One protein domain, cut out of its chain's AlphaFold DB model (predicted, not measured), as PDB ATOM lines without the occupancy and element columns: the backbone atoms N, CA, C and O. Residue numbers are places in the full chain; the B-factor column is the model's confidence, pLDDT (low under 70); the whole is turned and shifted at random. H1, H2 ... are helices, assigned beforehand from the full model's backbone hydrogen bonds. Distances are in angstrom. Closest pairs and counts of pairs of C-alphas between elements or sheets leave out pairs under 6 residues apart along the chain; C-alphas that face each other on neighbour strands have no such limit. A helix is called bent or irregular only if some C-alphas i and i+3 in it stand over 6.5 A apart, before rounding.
ATOM      1  N   HIS A  90     -29.822 -54.011 -42.993       87.19
ATOM      2  CA  HIS A  90     -29.697 -54.265 -44.425       87.19
ATOM      3  C   HIS A  90     -29.197 -55.693 -44.718       87.19
ATOM      4  O   HIS A  90     -29.776 -56.384 -45.553       87.19
ATOM      5  N   ASP A  91     -28.174 -56.167 -44.005       85.88
ATOM      6  CA  ASP A  91     -27.619 -57.513 -44.172       85.88
ATOM      7  C   ASP A  91     -28.609 -58.613 -43.750       85.88
ATOM      8  O   ASP A  91     -28.704 -59.657 -44.403       85.88
ATOM      9  N   ALA A  92     -29.418 -58.361 -42.717       88.62
ATOM     10  CA  ALA A  92     -30.500 -59.256 -42.314       88.62
ATOM     11  C   ALA A  92     -31.576 -59.381 -43.406       88.62
ATOM     12  O   ALA A  92     -31.974 -60.495 -43.756       88.62
ATOM     13  N   VAL A  93     -32.004 -58.257 -43.997       91.62
ATOM     14  CA  VAL A  93     -32.948 -58.258 -45.128       91.62
ATOM     15  C   VAL A  93     -32.331 -58.947 -46.344       91.62
ATOM     16  O   VAL A  93     -32.969 -59.812 -46.940       91.62
ATOM     17  N   ARG A  94     -31.070 -58.643 -46.667       91.69
ATOM     18  CA  ARG A  94     -30.321 -59.285 -47.756       91.69
ATOM     19  C   ARG A  94     -30.267 -60.800 -47.599       91.69
ATOM     20  O   ARG A  94     -30.503 -61.520 -48.564       91.69
ATOM     21  N   SER A  95     -29.952 -61.276 -46.399       89.88
ATOM     22  CA  SER A  95     -29.821 -62.706 -46.112       89.88
ATOM     23  C   SER A  95     -31.156 -63.442 -46.215       89.88
ATOM     24  O   SER A  95     -31.190 -64.591 -46.643       89.88
ATOM     25  N   LYS A  96     -32.260 -62.784 -45.838       91.50
ATOM     26  CA  LYS A  96     -33.600 -63.383 -45.819       91.50
ATOM     27  C   LYS A  96     -34.330 -63.283 -47.164       91.50
ATOM     28  O   LYS A  96     -35.100 -64.178 -47.498       91.50
ATOM     29  N   HIS A  97     -34.109 -62.207 -47.919       89.69
ATOM     30  CA  HIS A  97     -34.940 -61.835 -49.071       89.69
ATOM     31  C   HIS A  97     -34.157 -61.558 -50.365       89.69
ATOM     32  O   HIS A  97     -34.770 -61.324 -51.403       89.69
ATOM     33  N   GLY A  98     -32.822 -61.613 -50.333       90.62
ATOM     34  CA  GLY A  98     -31.960 -61.418 -51.500       90.62
ATOM     35  C   GLY A  98     -31.303 -60.036 -51.574       90.62
ATOM     36  O   GLY A  98     -31.768 -59.052 -50.995       90.62
ATOM     37  N   GLY A  99     -30.178 -59.973 -52.298       88.88
ATOM     38  CA  GLY A  99     -29.335 -58.777 -52.406       88.88
ATOM     39  C   GLY A  99     -29.995 -57.606 -53.124       88.88
ATOM     40  O   GLY A  99     -29.933 -56.490 -52.618       88.88
ATOM     41  N   ASP A 100     -30.660 -57.860 -54.250       89.25
ATOM     42  CA  ASP A 100     -31.223 -56.796 -55.090       89.25
ATOM     43  C   ASP A 100     -32.348 -56.041 -54.378       89.25
ATOM     44  O   ASP A 100     -32.392 -54.810 -54.407       89.25
ATOM     45  N   LEU A 101     -33.213 -56.764 -53.658       90.38
ATOM     46  CA  LEU A 101     -34.270 -56.161 -52.849       90.38
ATOM     47  C   LEU A 101     -33.682 -55.292 -51.734       90.38
ATOM     48  O   LEU A 101     -34.066 -54.132 -51.590       90.38
ATOM     49  N   ALA A 102     -32.742 -55.837 -50.958       90.38
ATOM     50  CA  ALA A 102     -32.121 -55.117 -49.850       90.38
ATOM     51  C   ALA A 102     -31.411 -53.841 -50.332       90.38
ATOM     52  O   ALA A 102     -31.541 -52.779 -49.717       90.38
ATOM     53  N   LEU A 103     -30.727 -53.926 -51.475       88.94
ATOM     54  CA  LEU A 103     -30.031 -52.808 -52.095       88.94
ATOM     55  C   LEU A 103     -31.014 -51.743 -52.609       88.94
ATOM     56  O   LEU A 103     -30.864 -50.563 -52.293       88.94
ATOM     57  N   SER A 104     -32.058 -52.155 -53.335       91.12
ATOM     58  CA  SER A 104     -33.122 -51.261 -53.810       91.12
ATOM     59  C   SER A 104     -33.800 -50.528 -52.648       91.12
ATOM     60  O   SER A 104     -34.025 -49.316 -52.709       91.12
ATOM     61  N   PHE A 105     -34.095 -51.237 -51.555       93.44
ATOM     62  CA  PHE A 105     -34.745 -50.636 -50.396       93.44
ATOM     63  C   PHE A 105     -33.836 -49.685 -49.625       93.44
ATOM     64  O   PHE A 105     -34.250 -48.568 -49.326       93.44
ATOM     65  N   SER A 106     -32.606 -50.093 -49.324       88.56
ATOM     66  CA  SER A 106     -31.682 -49.275 -48.529       88.56
ATOM     67  C   SER A 106     -31.208 -48.020 -49.263       88.56
ATOM     68  O   SER A 106     -31.102 -46.956 -48.654       88.56
ATOM     69  N   MET A 107     -30.939 -48.115 -50.569       87.69
ATOM     70  CA  MET A 107     -30.380 -46.992 -51.324       87.69
ATOM     71  C   MET A 107     -31.443 -46.035 -51.859       87.69
ATOM     72  O   MET A 107     -31.184 -44.832 -51.920       87.69
ATOM     73  N   VAL A 108     -32.610 -46.559 -52.252       91.12
ATOM     74  CA  VAL A 108     -33.625 -45.796 -52.991       91.12
ATOM     75  C   VAL A 108     -34.936 -45.731 -52.217       91.12
ATOM     76  O   VAL A 108     -35.309 -44.650 -51.755       91.12
ATOM     77  N   ARG A 109     -35.625 -46.867 -52.031       92.75
ATOM     78  CA  ARG A 109     -37.019 -46.854 -51.543       92.75
ATOM     79  C   ARG A 109     -37.151 -46.245 -50.162       92.75
ATOM     80  O   ARG A 109     -38.023 -45.418 -49.972       92.75
ATOM     81  N   TRP A 110     -36.276 -46.578 -49.218       95.62
ATOM     82  CA  TRP A 110     -36.361 -46.034 -47.864       95.62
ATOM     83  C   TRP A 110     -36.333 -44.502 -47.857       95.62
ATOM     84  O   TRP A 110     -37.182 -43.866 -47.242       95.62
ATOM     85  N   LYS A 111     -35.424 -43.899 -48.627       94.56
ATOM     86  CA  LYS A 111     -35.334 -42.440 -48.743       94.56
ATOM     87  C   LYS A 111     -36.558 -41.843 -49.439       94.56
ATOM     88  O   LYS A 111     -37.033 -40.792 -49.014       94.56
ATOM     89  N   GLN A 112     -37.085 -42.513 -50.465       94.50
ATOM     90  CA  GLN A 112     -38.329 -42.107 -51.124       94.50
ATOM     91  C   GLN A 112     -39.529 -42.178 -50.165       94.50
ATOM     92  O   GLN A 112     -40.317 -41.243 -50.122       94.50
ATOM     93  N   GLU A 113     -39.654 -43.228 -49.352       96.12
ATOM     94  CA  GLU A 113     -40.742 -43.386 -48.374       96.12
ATOM     95  C   GLU A 113     -40.709 -42.286 -47.303       96.12
ATOM     96  O   GLU A 113     -41.735 -41.672 -47.012       96.12
ATOM     97  N   ILE A 114     -39.522 -41.955 -46.778       96.50
ATOM     98  CA  ILE A 114     -39.344 -40.804 -45.882       96.50
ATOM     99  C   ILE A 114     -39.746 -39.495 -46.584       96.50
ATOM    100  O   ILE A 114     -40.447 -38.667 -45.997       96.50
ATOM    101  N   ALA A 115     -39.340 -39.297 -47.843       93.94
ATOM    102  CA  ALA A 115     -39.681 -38.104 -48.621       93.94
ATOM    103  C   ALA A 115     -41.196 -37.971 -48.850       93.94
ATOM    104  O   ALA A 115     -41.754 -36.885 -48.669       93.94
ATOM    105  N   TRP A 116     -41.867 -39.076 -49.183       94.19
ATOM    106  CA  TRP A 116     -43.317 -39.134 -49.341       94.19
ATOM    107  C   TRP A 116     -44.044 -38.820 -48.042       94.19
ATOM    108  O   TRP A 116     -45.005 -38.051 -48.066       94.19
ATOM    109  N   ALA A 117     -43.573 -39.351 -46.912       95.25
ATOM    110  CA  ALA A 117     -44.136 -39.029 -45.608       95.25
ATOM    111  C   ALA A 117     -43.994 -37.528 -45.304       95.25
ATOM    112  O   ALA A 117     -44.989 -36.877 -44.999       95.25
ATOM    113  N   TYR A 118     -42.807 -36.934 -45.490       93.38
ATOM    114  CA  TYR A 118     -42.629 -35.481 -45.337       93.38
ATOM    115  C   TYR A 118     -43.607 -34.681 -46.194       93.38
ATOM    116  O   TYR A 118     -44.299 -33.802 -45.685       93.38
ATOM    117  N   ARG A 119     -43.709 -35.015 -47.484       90.94
ATOM    118  CA  ARG A 119     -44.632 -34.352 -48.409       90.94
ATOM    119  C   ARG A 119     -46.077 -34.437 -47.915       90.94
ATOM    120  O   ARG A 119     -46.796 -33.438 -47.911       90.94
ATOM    121  N   MET A 120     -46.506 -35.628 -47.509       92.62
ATOM    122  CA  MET A 120     -47.889 -35.913 -47.139       92.62
ATOM    123  C   MET A 120     -48.298 -35.353 -45.768       92.62
ATOM    124  O   MET A 120     -49.496 -35.302 -45.492       92.62
ATOM    125  N   ARG A 121     -47.371 -34.802 -44.966       93.69
ATOM    126  CA  ARG A 121     -47.715 -33.914 -43.833       93.69
ATOM    127  C   ARG A 121     -48.564 -32.720 -44.277       93.69
ATOM    128  O   ARG A 121     -49.430 -32.283 -43.527       93.69
ATOM    129  N   ALA A 122     -48.373 -32.243 -45.509       91.25
ATOM    130  CA  ALA A 122     -49.160 -31.166 -46.109       91.25
ATOM    131  C   ALA A 122     -50.485 -31.636 -46.752       91.25
ATOM    132  O   ALA A 122     -51.147 -30.842 -47.408       91.25
ATOM    133  N   SER A 123     -50.875 -32.911 -46.612       90.88
ATOM    134  CA  SER A 123     -52.109 -33.437 -47.212       90.88
ATOM    135  C   SER A 123     -53.366 -32.774 -46.636       90.88
ATOM    136  O   SER A 123     -53.484 -32.601 -45.420       90.88
ATOM    137  N   ASP A 124     -54.358 -32.512 -47.489       90.56
ATOM    138  CA  ASP A 124     -55.690 -32.038 -47.080       90.56
ATOM    139  C   ASP A 124     -56.470 -33.074 -46.256       90.56
ATOM    140  O   ASP A 124     -57.419 -32.740 -45.550       90.56
ATOM    141  N   ASN A 125     -56.061 -34.346 -46.286       92.44
ATOM    142  CA  ASN A 125     -56.642 -35.376 -45.438       92.44
ATOM    143  C   ASN A 125     -55.972 -35.360 -44.054       92.44
ATOM    144  O   ASN A 125     -54.809 -35.746 -43.917       92.44
ATOM    145  N   ASP A 126     -56.726 -34.960 -43.023       94.88
ATOM    146  CA  ASP A 126     -56.248 -34.865 -41.633       94.88
ATOM    147  C   ASP A 126     -55.615 -36.175 -41.133       94.88
ATOM    148  O   ASP A 126     -54.605 -36.161 -40.428       94.88
ATOM    149  N   ARG A 127     -56.174 -37.322 -41.538       95.25
ATOM    150  CA  ARG A 127     -55.652 -38.637 -41.159       95.25
ATOM    151  C   ARG A 127     -54.276 -38.885 -41.769       95.25
ATOM    152  O   ARG A 127     -53.371 -39.293 -41.053       95.25
ATOM    153  N   ILE A 128     -54.116 -38.629 -43.068       94.75
ATOM    154  CA  ILE A 128     -52.848 -38.850 -43.779       94.75
ATOM    155  C   ILE A 128     -51.768 -37.915 -43.234       94.75
ATOM    156  O   ILE A 128     -50.668 -38.372 -42.932       94.75
ATOM    157  N   SER A 129     -52.099 -36.632 -43.058       94.94
ATOM    158  CA  SER A 129     -51.181 -35.634 -42.499       94.94
ATOM    159  C   SER A 129     -50.647 -36.074 -41.134       94.94
ATOM    160  O   SER A 129     -49.436 -36.108 -40.911       94.94
ATOM    161  N   PHE A 130     -51.533 -36.512 -40.236       96.50
ATOM    162  CA  PHE A 130     -51.114 -36.930 -38.905       96.50
ATOM    163  C   PHE A 130     -50.410 -38.300 -38.885       96.50
ATOM    164  O   PHE A 130     -49.443 -38.475 -38.142       96.50
ATOM    165  N   LEU A 131     -50.821 -39.259 -39.727       97.12
ATOM    166  CA  LEU A 131     -50.103 -40.532 -39.891       97.12
ATOM    167  C   LEU A 131     -48.674 -40.321 -40.388       97.12
ATOM    168  O   LEU A 131     -47.771 -41.004 -39.910       97.12
ATOM    169  N   ALA A 132     -48.460 -39.373 -41.303       96.56
ATOM    170  CA  ALA A 132     -47.128 -39.023 -41.778       96.56
ATOM    171  C   ALA A 132     -46.230 -38.535 -40.633       96.56
ATOM    172  O   ALA A 132     -45.109 -39.015 -40.478       96.56
ATOM    173  N   GLU A 133     -46.738 -37.640 -39.780       96.12
ATOM    174  CA  GLU A 133     -46.009 -37.162 -38.598       96.12
ATOM    175  C   GLU A 133     -45.669 -38.308 -37.637       96.12
ATOM    176  O   GLU A 133     -44.535 -38.425 -37.170       96.12
ATOM    177  N   MET A 134     -46.640 -39.179 -37.349       96.31
ATOM    178  CA  MET A 134     -46.428 -40.331 -36.472       96.31
ATOM    179  C   MET A 134     -45.385 -41.295 -37.033       96.31
ATOM    180  O   MET A 134     -44.507 -41.744 -36.294       96.31
ATOM    181  N   PHE A 135     -45.470 -41.594 -38.329       97.38
ATOM    182  CA  PHE A 135     -44.516 -42.442 -39.024       97.38
ATOM    183  C   PHE A 135     -43.106 -41.855 -38.957       97.38
ATOM    184  O   PHE A 135     -42.186 -42.559 -38.552       97.38
ATOM    185  N   LEU A 136     -42.934 -40.565 -39.262       95.69
ATOM    186  CA  LEU A 136     -41.628 -39.905 -39.210       95.69
ATOM    187  C   LEU A 136     -41.046 -39.922 -37.793       95.69
ATOM    188  O   LEU A 136     -39.902 -40.332 -37.619       95.69
ATOM    189  N   LYS A 137     -41.825 -39.585 -36.757       92.88
ATOM    190  CA  LYS A 137     -41.342 -39.660 -35.362       92.88
ATOM    191  C   LYS A 137     -40.976 -41.081 -34.944       92.88
ATOM    192  O   LYS A 137     -39.981 -41.283 -34.247       92.88
ATOM    193  N   ALA A 138     -41.764 -42.069 -35.357       92.81
ATOM    194  CA  ALA A 138     -41.450 -43.468 -35.101       92.81
ATOM    195  C   ALA A 138     -40.173 -43.896 -35.842       92.81
ATOM    196  O   ALA A 138     -39.346 -44.593 -35.260       92.81
ATOM    197  N   ALA A 139     -39.975 -43.420 -37.075       93.62
ATOM    198  CA  ALA A 139     -38.827 -43.756 -37.912       93.62
ATOM    199  C   ALA A 139     -37.543 -43.128 -37.380       93.62
ATOM    200  O   ALA A 139     -36.508 -43.770 -37.433       93.62
ATOM    201  N   GLN A 140     -37.606 -41.923 -36.810       88.38
ATOM    202  CA  GLN A 140     -36.464 -41.314 -36.122       88.38
ATOM    203  C   GLN A 140     -36.065 -42.097 -34.866       88.38
ATOM    204  O   GLN A 140     -34.887 -42.203 -34.536       88.38
ATOM    205  N   ARG A 141     -37.052 -42.645 -34.145       84.81
ATOM    206  CA  ARG A 141     -36.816 -43.398 -32.909       84.81
ATOM    207  C   ARG A 141     -36.285 -44.807 -33.169       84.81
ATOM    208  O   ARG A 141     -35.430 -45.268 -32.418       84.81
ATOM    209  N   ASP A 142     -36.832 -45.499 -34.164       87.12
ATOM    210  CA  ASP A 142     -36.471 -46.877 -34.509       87.12
ATOM    211  C   ASP A 142     -36.514 -47.097 -36.036       87.12
ATOM    212  O   ASP A 142     -37.450 -47.715 -36.561       87.12
ATOM    213  N   PRO A 143     -35.502 -46.595 -36.776       90.69
ATOM    214  CA  PRO A 143     -35.439 -46.760 -38.228       90.69
ATOM    215  C   PRO A 143     -35.437 -48.232 -38.645       90.69
ATOM    216  O   PRO A 143     -36.017 -48.592 -39.667       90.69
ATOM    217  N   ALA A 144     -34.816 -49.098 -37.835       90.12
ATOM    218  CA  ALA A 144     -34.686 -50.523 -38.103       90.12
ATOM    219  C   ALA A 144     -36.052 -51.212 -38.185       90.12
ATOM    220  O   ALA A 144     -36.339 -51.862 -39.192       90.12
ATOM    221  N   LYS A 145     -36.907 -51.033 -37.166       92.56
ATOM    222  CA  LYS A 145     -38.253 -51.627 -37.138       92.56
ATOM    223  C   LYS A 145     -39.089 -51.168 -38.331       92.56
ATOM    224  O   LYS A 145     -39.764 -51.981 -38.965       92.56
ATOM    225  N   LEU A 146     -39.070 -49.867 -38.622       95.00
ATOM    226  CA  LEU A 146     -39.905 -49.301 -39.679       95.00
ATOM    227  C   LEU A 146     -39.414 -49.712 -41.066       95.00
ATOM    228  O   LEU A 146     -40.231 -50.078 -41.909       95.00
ATOM    229  N   PHE A 147     -38.098 -49.747 -41.280       95.88
ATOM    230  CA  PHE A 147     -37.508 -50.247 -42.516       95.88
ATOM    231  C   PHE A 147     -37.904 -51.703 -42.783       95.88
ATOM    232  O   PHE A 147     -38.403 -52.014 -43.865       95.88
ATOM    233  N   THR A 148     -37.750 -52.597 -41.798       94.62
ATOM    234  CA  THR A 148     -38.123 -54.010 -41.975       94.62
ATOM    235  C   THR A 148     -39.623 -54.183 -42.181       94.62
ATOM    236  O   THR A 148     -40.028 -54.954 -43.043       94.62
ATOM    237  N   GLY A 149     -40.452 -53.423 -41.458       94.75
ATOM    238  CA  GLY A 149     -41.907 -53.480 -41.611       94.75
ATOM    239  C   GLY A 149     -42.382 -53.034 -42.996       94.75
ATOM    240  O   GLY A 149     -43.275 -53.652 -43.573       94.75
ATOM    241  N   ILE A 150     -41.755 -52.004 -43.567       95.50
ATOM    242  CA  ILE A 150     -42.019 -51.567 -44.942       95.50
ATOM    243  C   ILE A 150     -41.604 -52.638 -45.961       95.50
ATOM    244  O   ILE A 150     -42.356 -52.909 -46.901       95.50
ATOM    245  N   VAL A 151     -40.444 -53.277 -45.771       95.50
ATOM    246  CA  VAL A 151     -39.999 -54.394 -46.624       95.50
ATOM    247  C   VAL A 151     -40.991 -55.559 -46.559       95.50
ATOM    248  O   VAL A 151     -41.364 -56.103 -47.599       95.50
ATOM    249  N   ASP A 152     -41.474 -55.910 -45.367       93.69
ATOM    250  CA  ASP A 152     -42.451 -56.987 -45.189       93.69
ATOM    251  C   ASP A 152     -43.792 -56.667 -45.885       93.69
ATOM    252  O   ASP A 152     -44.383 -57.543 -46.519       93.69
ATOM    253  N   ILE A 153     -44.263 -55.414 -45.841       94.38
ATOM    254  CA  ILE A 153     -45.476 -54.977 -46.564       94.38
ATOM    255  C   ILE A 153     -45.282 -55.058 -48.080       94.38
ATOM    256  O   ILE A 153     -46.185 -55.488 -48.803       94.38
ATOM    257  N   TYR A 154     -44.107 -54.671 -48.577       94.19
ATOM    258  CA  TYR A 154     -43.796 -54.814 -49.994       94.19
ATOM    259  C   TYR A 154     -43.860 -56.275 -50.436       94.19
ATOM    260  O   TYR A 154     -44.510 -56.591 -51.428       94.19
ATOM    261  N   LEU A 155     -43.231 -57.168 -49.675       92.12
ATOM    262  CA  LEU A 155     -43.151 -58.585 -50.013       92.12
ATOM    263  C   LEU A 155     -44.467 -59.341 -49.861       92.12
ATOM    264  O   LEU A 155     -44.657 -60.339 -50.543       92.12
ATOM    265  N   SER A 156     -45.343 -58.917 -48.954       89.50
ATOM    266  CA  SER A 156     -46.619 -59.597 -48.717       89.50
ATOM    267  C   SER A 156     -47.734 -59.112 -49.637       89.50
ATOM    268  O   SER A 156     -48.629 -59.888 -49.964       89.50
ATOM    269  N   GLU A 157     -47.703 -57.842 -50.049       87.50
ATOM    270  CA  GLU A 157     -48.858 -57.194 -50.674       87.50
ATOM    271  C   GLU A 157     -48.468 -56.287 -51.834       87.50
ATOM    272  O   GLU A 157     -48.865 -56.522 -52.972       87.50
ATOM    273  N   ALA A 158     -47.708 -55.226 -51.558       84.56
ATOM    274  CA  ALA A 158     -47.585 -54.123 -52.506       84.56
ATOM    275  C   ALA A 158     -46.755 -54.485 -53.747       84.56
ATOM    276  O   ALA A 158     -47.017 -53.966 -54.827       84.56
ATOM    277  N   GLY A 159     -45.795 -55.406 -53.628       82.75
ATOM    278  CA  GLY A 159     -45.015 -55.905 -54.761       82.75
ATOM    279  C   GLY A 159     -45.844 -56.701 -55.775       82.75
ATOM    280  O   GLY A 159     -45.434 -56.819 -56.926       82.75
ATOM    281  N   PHE A 160     -47.013 -57.208 -55.371       86.12
ATOM    282  CA  PHE A 160     -47.949 -57.926 -56.243       86.12
ATOM    283  C   PHE A 160     -49.124 -57.063 -56.710       86.12
ATOM    284  O   PHE A 160     -49.908 -57.500 -57.547       86.12
ATOM    285  N   ASP A 161     -49.254 -55.849 -56.176       86.69
ATOM    286  CA  ASP A 161     -50.283 -54.884 -56.539       86.69
ATOM    287  C   ASP A 161     -49.816 -54.074 -57.762       86.69
ATOM    288  O   ASP A 161     -48.906 -53.249 -57.629       86.69
ATOM    289  N   PRO A 162     -50.420 -54.248 -58.957       84.50
ATOM    290  CA  PRO A 162     -49.972 -53.558 -60.166       84.50
ATOM    291  C   PRO A 162     -50.065 -52.033 -60.064       84.50
ATOM    292  O   PRO A 162     -49.300 -51.338 -60.731       84.50
ATOM    293  N   THR A 163     -50.972 -51.509 -59.229       85.12
ATOM    294  CA  THR A 163     -51.122 -50.061 -59.017       85.12
ATOM    295  C   THR A 163     -49.938 -49.477 -58.254       85.12
ATOM    296  O   THR A 163     -49.535 -48.340 -58.497       85.12
ATOM    297  N   TYR A 164     -49.334 -50.270 -57.366       88.12
ATOM    298  CA  TYR A 164     -48.110 -49.899 -56.678       88.12
ATOM    299  C   TYR A 164     -46.878 -50.229 -57.520       88.12
ATOM    300  O   TYR A 164     -46.001 -49.385 -57.647       88.12
ATOM    301  N   ALA A 165     -46.781 -51.430 -58.095       85.62
ATOM    302  CA  ALA A 165     -45.568 -51.903 -58.761       85.62
ATOM    303  C   ALA A 165     -45.213 -51.108 -60.030       85.62
ATOM    304  O   ALA A 165     -44.037 -50.844 -60.267       85.62
ATOM    305  N   ASN A 166     -46.214 -50.678 -60.806       85.81
ATOM    306  CA  ASN A 166     -46.012 -50.028 -62.107       85.81
ATOM    307  C   ASN A 166     -46.131 -48.496 -62.060       85.81
ATOM    308  O   ASN A 166     -46.265 -47.855 -63.102       85.81
ATOM    309  N   THR A 167     -46.134 -47.895 -60.870       87.00
ATOM    310  CA  THR A 167     -46.259 -46.439 -60.748       87.00
ATOM    311  C   THR A 167     -44.995 -45.717 -61.243       87.00
ATOM    312  O   THR A 167     -43.882 -46.149 -60.922       87.00
ATOM    313  N   PRO A 168     -45.123 -44.569 -61.939       87.94
ATOM    314  CA  PRO A 168     -43.978 -43.723 -62.279       87.94
ATOM    315  C   PRO A 168     -43.325 -43.074 -61.047       87.94
ATOM    316  O   PRO A 168     -42.186 -42.617 -61.112       87.94
ATOM    317  N   PHE A 169     -43.995 -43.057 -59.889       88.50
ATOM    318  CA  PHE A 169     -43.446 -42.461 -58.660       88.50
ATOM    319  C   PHE A 169     -42.198 -43.157 -58.137       88.50
ATOM    320  O   PHE A 169     -41.433 -42.571 -57.373       88.50
ATOM    321  N   HIS A 170     -41.964 -44.383 -58.593       88.94
ATOM    322  CA  HIS A 170     -40.764 -45.132 -58.286       88.94
ATOM    323  C   HIS A 170     -39.493 -44.539 -58.891       88.94
ATOM    324  O   HIS A 170     -38.413 -44.849 -58.385       88.94
ATOM    325  N   GLU A 171     -39.617 -43.708 -59.925       89.50
ATOM    326  CA  GLU A 171     -38.502 -43.092 -60.651       89.50
ATOM    327  C   GLU A 171     -38.139 -41.698 -60.118       89.50
ATOM    328  O   GLU A 171     -37.091 -41.157 -60.465       89.50
ATOM    329  N   LEU A 172     -38.974 -41.116 -59.252       90.06
ATOM    330  CA  LEU A 172     -38.758 -39.768 -58.730       90.06
ATOM    331  C   LEU A 172     -37.579 -39.708 -57.754       90.06
ATOM    332  O   LEU A 172     -37.405 -40.580 -56.896       90.06
ATOM    333  N   SER A 173     -36.795 -38.632 -57.833       91.12
ATOM    334  CA  SER A 173     -35.774 -38.355 -56.825       91.12
ATOM    335  C   SER A 173     -36.405 -37.890 -55.505       91.12
ATOM    336  O   SER A 173     -37.566 -37.481 -55.446       91.12
ATOM    337  N   VAL A 174     -35.632 -37.933 -54.416       91.00
ATOM    338  CA  VAL A 174     -36.075 -37.416 -53.107       91.00
ATOM    339  C   VAL A 174     -36.480 -35.944 -53.200       91.00
ATOM    340  O   VAL A 174     -37.490 -35.560 -52.615       91.00
ATOM    341  N   ASP A 175     -35.730 -35.141 -53.951       86.81
ATOM    342  CA  ASP A 175     -36.004 -33.712 -54.100       86.81
ATOM    343  C   ASP A 175     -37.289 -33.484 -54.914       86.81
ATOM    344  O   ASP A 175     -38.151 -32.715 -54.487       86.81
ATOM    345  N   ASP A 176     -37.498 -34.244 -55.999       87.25
ATOM    346  CA  ASP A 176     -38.734 -34.176 -56.797       87.25
ATOM    347  C   ASP A 176     -39.972 -34.543 -55.972       87.25
ATOM    348  O   ASP A 176     -41.031 -33.934 -56.116       87.25
ATOM    349  N   ILE A 177     -39.856 -35.518 -55.065       90.31
ATOM    350  CA  ILE A 177     -40.958 -35.896 -54.173       90.31
ATOM    351  C   ILE A 177     -41.265 -34.762 -53.187       90.31
ATOM    352  O   ILE A 177     -42.434 -34.426 -52.969       90.31
ATOM    353  N   ARG A 178     -40.238 -34.171 -52.566       86.56
ATOM    354  CA  ARG A 178     -40.425 -33.148 -51.524       86.56
ATOM    355  C   ARG A 178     -40.957 -31.834 -52.081       86.56
ATOM    356  O   ARG A 178     -41.819 -31.232 -51.440       86.56
ATOM    357  N   ASP A 179     -40.483 -31.434 -53.257       77.81
ATOM    358  CA  ASP A 179     -40.743 -30.107 -53.821       77.81
ATOM    359  C   ASP A 179     -41.679 -30.125 -55.043       77.81
ATOM    360  O   ASP A 179     -42.202 -29.080 -55.428       77.81
ATOM    361  N   GLY A 180     -41.937 -31.290 -55.645       70.56
ATOM    362  CA  GLY A 180     -42.738 -31.406 -56.865       70.56
ATOM    363  C   GLY A 180     -44.241 -31.193 -56.672       70.56
ATOM    364  O   GLY A 180     -44.766 -31.107 -55.561       70.56
ATOM    365  N   LEU A 181     -44.984 -31.164 -57.776       61.47
ATOM    366  CA  LEU A 181     -46.447 -31.215 -57.796       61.47
ATOM    367  C   LEU A 181     -46.865 -32.598 -58.293       61.47
ATOM    368  O   LEU A 181     -47.117 -32.794 -59.474       61.47
ATOM    369  N   VAL A 182     -46.864 -33.584 -57.397       62.44
ATOM    370  CA  VAL A 182     -47.397 -34.907 -57.713       62.44
ATOM    371  C   VAL A 182     -48.865 -34.953 -57.314       62.44
ATOM    372  O   VAL A 182     -49.184 -34.887 -56.124       62.44
ATOM    373  N   GLU A 183     -49.731 -35.046 -58.318       55.62
ATOM    374  CA  GLU A 183     -51.176 -35.213 -58.183       55.62
ATOM    375  C   GLU A 183     -51.567 -36.627 -58.617       55.62
ATOM    376  O   GLU A 183     -51.910 -36.868 -59.770       55.62
ATOM    377  N   ASP A 184     -51.537 -37.581 -57.693       59.00
ATOM    378  CA  ASP A 184     -52.276 -38.827 -57.882       59.00
ATOM    379  C   ASP A 184     -52.945 -39.220 -56.571       59.00
ATOM    380  O   ASP A 184     -52.328 -39.240 -55.505       59.00
ATOM    381  N   ARG A 185     -54.256 -39.453 -56.657       62.91
ATOM    382  CA  ARG A 185     -55.135 -39.734 -55.519       62.91
ATOM    383  C   ARG A 185     -55.246 -41.226 -55.218       62.91
ATOM    384  O   ARG A 185     -55.773 -41.568 -54.162       62.91
ATOM    385  N   TYR A 186     -54.800 -42.098 -56.123       70.00
ATOM    386  CA  TYR A 186     -55.039 -43.541 -56.018       70.00
ATOM    387  C   TYR A 186     -53.802 -44.339 -55.616       70.00
ATOM    388  O   TYR A 186     -53.936 -45.443 -55.088       70.00
ATOM    389  N   TRP A 187     -52.606 -43.785 -55.802       85.81
ATOM    390  CA  TRP A 187     -51.384 -44.433 -55.350       85.81
ATOM    391  C   TRP A 187     -51.152 -44.244 -53.844       85.81
ATOM    392  O   TRP A 187     -51.287 -43.144 -53.308       85.81
ATOM    393  N   GLN A 188     -50.765 -45.326 -53.159       88.56
ATOM    394  CA  GLN A 188     -50.447 -45.309 -51.731       88.56
ATOM    395  C   GLN A 188     -49.015 -45.799 -51.471       88.56
ATOM    396  O   GLN A 188     -48.725 -46.964 -51.771       88.56
ATOM    397  N   PRO A 189     -48.152 -44.965 -50.863       92.69
ATOM    398  CA  PRO A 189     -46.793 -45.353 -50.492       92.69
ATOM    399  C   PRO A 189     -46.778 -46.412 -49.379       92.69
ATOM    400  O   PRO A 189     -47.746 -46.557 -48.620       92.69
ATOM    401  N   LEU A 190     -45.672 -47.151 -49.249       95.62
ATOM    402  CA  LEU A 190     -45.563 -48.229 -48.257       95.62
ATOM    403  C   LEU A 190     -45.603 -47.695 -46.828       95.62
ATOM    404  O   LEU A 190     -46.185 -48.346 -45.958       95.62
ATOM    405  N   TRP A 191     -45.038 -46.510 -46.583       95.94
ATOM    406  CA  TRP A 191     -45.087 -45.878 -45.270       95.94
ATOM    407  C   TRP A 191     -46.532 -45.668 -44.808       95.94
ATOM    408  O   TRP A 191     -46.822 -45.863 -43.630       95.94
ATOM    409  N   LEU A 192     -47.451 -45.324 -45.721       95.12
ATOM    410  CA  LEU A 192     -48.853 -45.078 -45.383       95.12
ATOM    411  C   LEU A 192     -49.550 -46.391 -45.034       95.12
ATOM    412  O   LEU A 192     -50.231 -46.470 -44.014       95.12
ATOM    413  N   ARG A 193     -49.307 -47.449 -45.821       95.06
ATOM    414  CA  ARG A 193     -49.807 -48.804 -45.523       95.06
ATOM    415  C   ARG A 193     -49.307 -49.292 -44.158       95.06
ATOM    416  O   ARG A 193     -50.075 -49.872 -43.392       95.06
ATOM    417  N   PHE A 194     -48.041 -49.028 -43.833       96.25
ATOM    418  CA  PHE A 194     -47.452 -49.344 -42.531       96.25
ATOM    419  C   PHE A 194     -48.097 -48.538 -41.398       96.25
ATOM    420  O   PHE A 194     -48.545 -49.106 -40.402       96.25
ATOM    421  N   ALA A 195     -48.182 -47.217 -41.557       96.25
ATOM    422  CA  ALA A 195     -48.709 -46.313 -40.545       96.25
ATOM    423  C   ALA A 195     -50.186 -46.602 -40.231       96.25
ATOM    424  O   ALA A 195     -50.584 -46.583 -39.068       96.25
ATOM    425  N   GLU A 196     -50.989 -46.940 -41.242       95.25
ATOM    426  CA  GLU A 196     -52.379 -47.368 -41.059       95.25
ATOM    427  C   GLU A 196     -52.492 -48.641 -40.205       95.25
ATOM    428  O   GLU A 196     -53.365 -48.731 -39.340       95.25
ATOM    429  N   ARG A 197     -51.587 -49.612 -40.380       95.06
ATOM    430  CA  ARG A 197     -51.572 -50.851 -39.576       95.06
ATOM    431  C   ARG A 197     -51.185 -50.599 -38.129       95.06
ATOM    432  O   ARG A 197     -51.860 -51.087 -37.225       95.06
ATOM    433  N   GLU A 198     -50.112 -49.846 -37.916       95.06
ATOM    434  CA  GLU A 198     -49.563 -49.624 -36.576       95.06
ATOM    435  C   GLU A 198     -50.397 -48.622 -35.770       95.06
ATOM    436  O   GLU A 198     -50.598 -48.802 -34.569       95.06
ATOM    437  N   PHE A 199     -50.890 -47.561 -36.412       94.75
ATOM    438  CA  PHE A 199     -51.484 -46.412 -35.725       94.75
ATOM    439  C   PHE A 199     -52.961 -46.198 -36.054       94.75
ATOM    440  O   PHE A 199     -53.648 -45.461 -35.346       94.75
ATOM    441  N   GLY A 200     -53.489 -46.850 -37.091       93.00
ATOM    442  CA  GLY A 200     -54.816 -46.546 -37.611       93.00
ATOM    443  C   GLY A 200     -55.950 -46.774 -36.611       93.00
ATOM    444  O   GLY A 200     -56.908 -46.001 -36.611       93.00
ATOM    445  N   ARG A 201     -55.829 -47.769 -35.719       93.12
ATOM    446  CA  ARG A 201     -56.807 -48.005 -34.639       93.12
ATOM    447  C   ARG A 201     -56.871 -46.835 -33.661       93.12
ATOM    448  O   ARG A 201     -57.953 -46.326 -33.401       93.12
ATOM    449  N   MET A 202     -55.713 -46.345 -33.215       92.75
ATOM    450  CA  MET A 202     -55.624 -45.190 -32.318       92.75
ATOM    451  C   MET A 202     -56.296 -43.949 -32.923       92.75
ATOM    452  O   MET A 202     -56.919 -43.168 -32.209       92.75
ATOM    453  N   LEU A 203     -56.182 -43.765 -34.241       92.00
ATOM    454  CA  LEU A 203     -56.830 -42.651 -34.934       92.00
ATOM    455  C   LEU A 203     -58.338 -42.835 -35.102       92.00
ATOM    456  O   LEU A 203     -59.057 -41.841 -35.107       92.00
ATOM    457  N   ASN A 204     -58.822 -44.072 -35.224       91.38
ATOM    458  CA  ASN A 204     -60.259 -44.349 -35.307       91.38
ATOM    459  C   ASN A 204     -60.981 -43.992 -34.003       91.38
ATOM    460  O   ASN A 204     -62.112 -43.512 -34.047       91.38
ATOM    461  N   ASP A 205     -60.301 -44.160 -32.869       92.44
ATOM    462  CA  ASP A 205     -60.829 -43.826 -31.544       92.44
ATOM    463  C   ASP A 205     -60.667 -42.330 -31.198       92.44
ATOM    464  O   ASP A 205     -61.168 -41.852 -30.177       92.44
ATOM    465  N   MET A 206     -59.964 -41.558 -32.035       93.88
ATOM    466  CA  MET A 206     -59.697 -40.144 -31.789       93.88
ATOM    467  C   MET A 206     -60.881 -39.260 -32.222       93.88
ATOM    468  O   MET A 206     -61.350 -39.363 -33.359       93.88
ATOM    469  N   PRO A 207     -61.331 -38.301 -31.385       95.94
ATOM    470  CA  PRO A 207     -62.332 -37.324 -31.802       95.94
ATOM    471  C   PRO A 207     -61.872 -36.538 -33.033       95.94
ATOM    472  O   PRO A 207     -60.761 -36.003 -33.050       95.94
ATOM    473  N   ARG A 208     -62.751 -36.390 -34.034       93.75
ATOM    474  CA  ARG A 208     -62.433 -35.703 -35.302       93.75
ATOM    475  C   ARG A 208     -61.851 -34.304 -35.098       93.75
ATOM    476  O   ARG A 208     -60.869 -33.961 -35.741       93.75
ATOM    477  N   ALA A 209     -62.404 -33.527 -34.163       95.44
ATOM    478  CA  ALA A 209     -61.907 -32.186 -33.853       95.44
ATOM    479  C   ALA A 209     -60.451 -32.196 -33.347       95.44
ATOM    480  O   ALA A 209     -59.658 -31.335 -33.719       95.44
ATOM    481  N   ARG A 210     -60.078 -33.201 -32.541       96.00
ATOM    482  CA  ARG A 210     -58.705 -33.362 -32.045       96.00
ATOM    483  C   ARG A 210     -57.754 -33.752 -33.171       96.00
ATOM    484  O   ARG A 210     -56.676 -33.173 -33.264       96.00
ATOM    485  N   LEU A 211     -58.155 -34.702 -34.018       96.12
ATOM    486  CA  LEU A 211     -57.359 -35.110 -35.176       96.12
ATOM    487  C   LEU A 211     -57.124 -33.927 -36.123       96.12
ATOM    488  O   LEU A 211     -55.994 -33.700 -36.536       96.12
ATOM    489  N   SER A 212     -58.166 -33.138 -36.388       96.38
ATOM    490  CA  SER A 212     -58.075 -31.956 -37.246       96.38
ATOM    491  C   SER A 212     -57.135 -30.889 -36.678       96.38
ATOM    492  O   SER A 212     -56.275 -30.381 -37.393       96.38
ATOM    493  N   GLY A 213     -57.208 -30.617 -35.369       97.00
ATOM    494  CA  GLY A 213     -56.278 -29.698 -34.704       97.00
ATOM    495  C   GLY A 213     -54.816 -30.162 -34.766       97.00
ATOM    496  O   GLY A 213     -53.924 -29.357 -35.028       97.00
TER     497      GLY A 213
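What this domain is: This is residues 90 to 213 of the 378 residues of an uncharacterized protein of Thalassospira xiamenensis (UniProt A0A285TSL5). Four crossed helical pieces, H2b, H3, H4 and H8, make the core; the hairpin of H1 and H2a sits at one end of the long axis and short H9 at the other. Short H5, H6 and H7 string out in an arc over one side of the core, H7 running beside H2b, and the stretch after H7 leads back to H8. The 124 printed residues hold nine named helices, H1 to H9 in order, and no named strand; the class is all helix, with mostly crossed packing. The whole is compact, with a radius of gyration of the C-alphas of 14.6 A, yet elongated, spanning 46 by 29 by 25 A.

How they stand to each other: Start with H1, residues 90 to 97. H2, residues 99 to 120, was assigned as one helix by its hydrogen bonds but is bent: C-alphas 107 and 110 are 7.0 A apart, and its arms H2a, residues 99 to 107, and H2b, residues 110 to 120, stand at a steep tilt of 42 degrees. H1 and H2a form a hairpin, closest at C-alphas 94 and 102, 5.0 A. H2b forms another with H3, residues 126 to 141, at C-alphas 117 and 132, 4.9 A, a steep tilt of 37 degrees, only just beyond shallow. H4, residues 143 to 156, touches H3 only at the corner, and only just, with 3 pairs of C-alphas within 8 A, the closest being 139 and 146, 5.9 A. H5, residues 162 to 165, and H6, residues 168 to 171, touch no helix. H7, residues 174 to 179, touches H2b at C-alphas 178 and 119, 5.4 A, the same way at 8 degrees, a shallow tilt. H8, residues 190 to 204, is irregular, C-alphas 198 and 201 being 7.7 A apart; it touches H3 at C-alphas 195 and 135, 5.9 A. With residues 190 to 194 alone it touches H4, about perpendicular at 77 degrees, closest at C-alphas 190 and 150, 5.9 A. H9, residues 208 to 213, touches H3 at C-alphas 212 and 126, 5.6 A. Every O i to N i+4 pair is within hydrogen-bond range in H1, H2a, H2b, H3, H4, H7 and H9, and 9 of 11 are in H8; H5 and H6 are too short for one.

Where its parts are: Find C-alpha 90 at (-29.697, -54.265, -44.425), where H1 begins. H3 runs 22.9 A from C-alpha 126 at (-56.248, -34.865, -41.633); H4 and H8 each measure 20.0 A, and H2b 15.4 A. H9 ends at C-alpha 213, (-56.278, -29.698, -34.704).

The domain as a whole: The C-alphas of Gly 99 and Ala 209, the two farthest apart, are 46.0 A from each other. The printed part has no cut and no long link. Mean pLDDT of the printed part is 90.2; residues 181 to 185 are under 70.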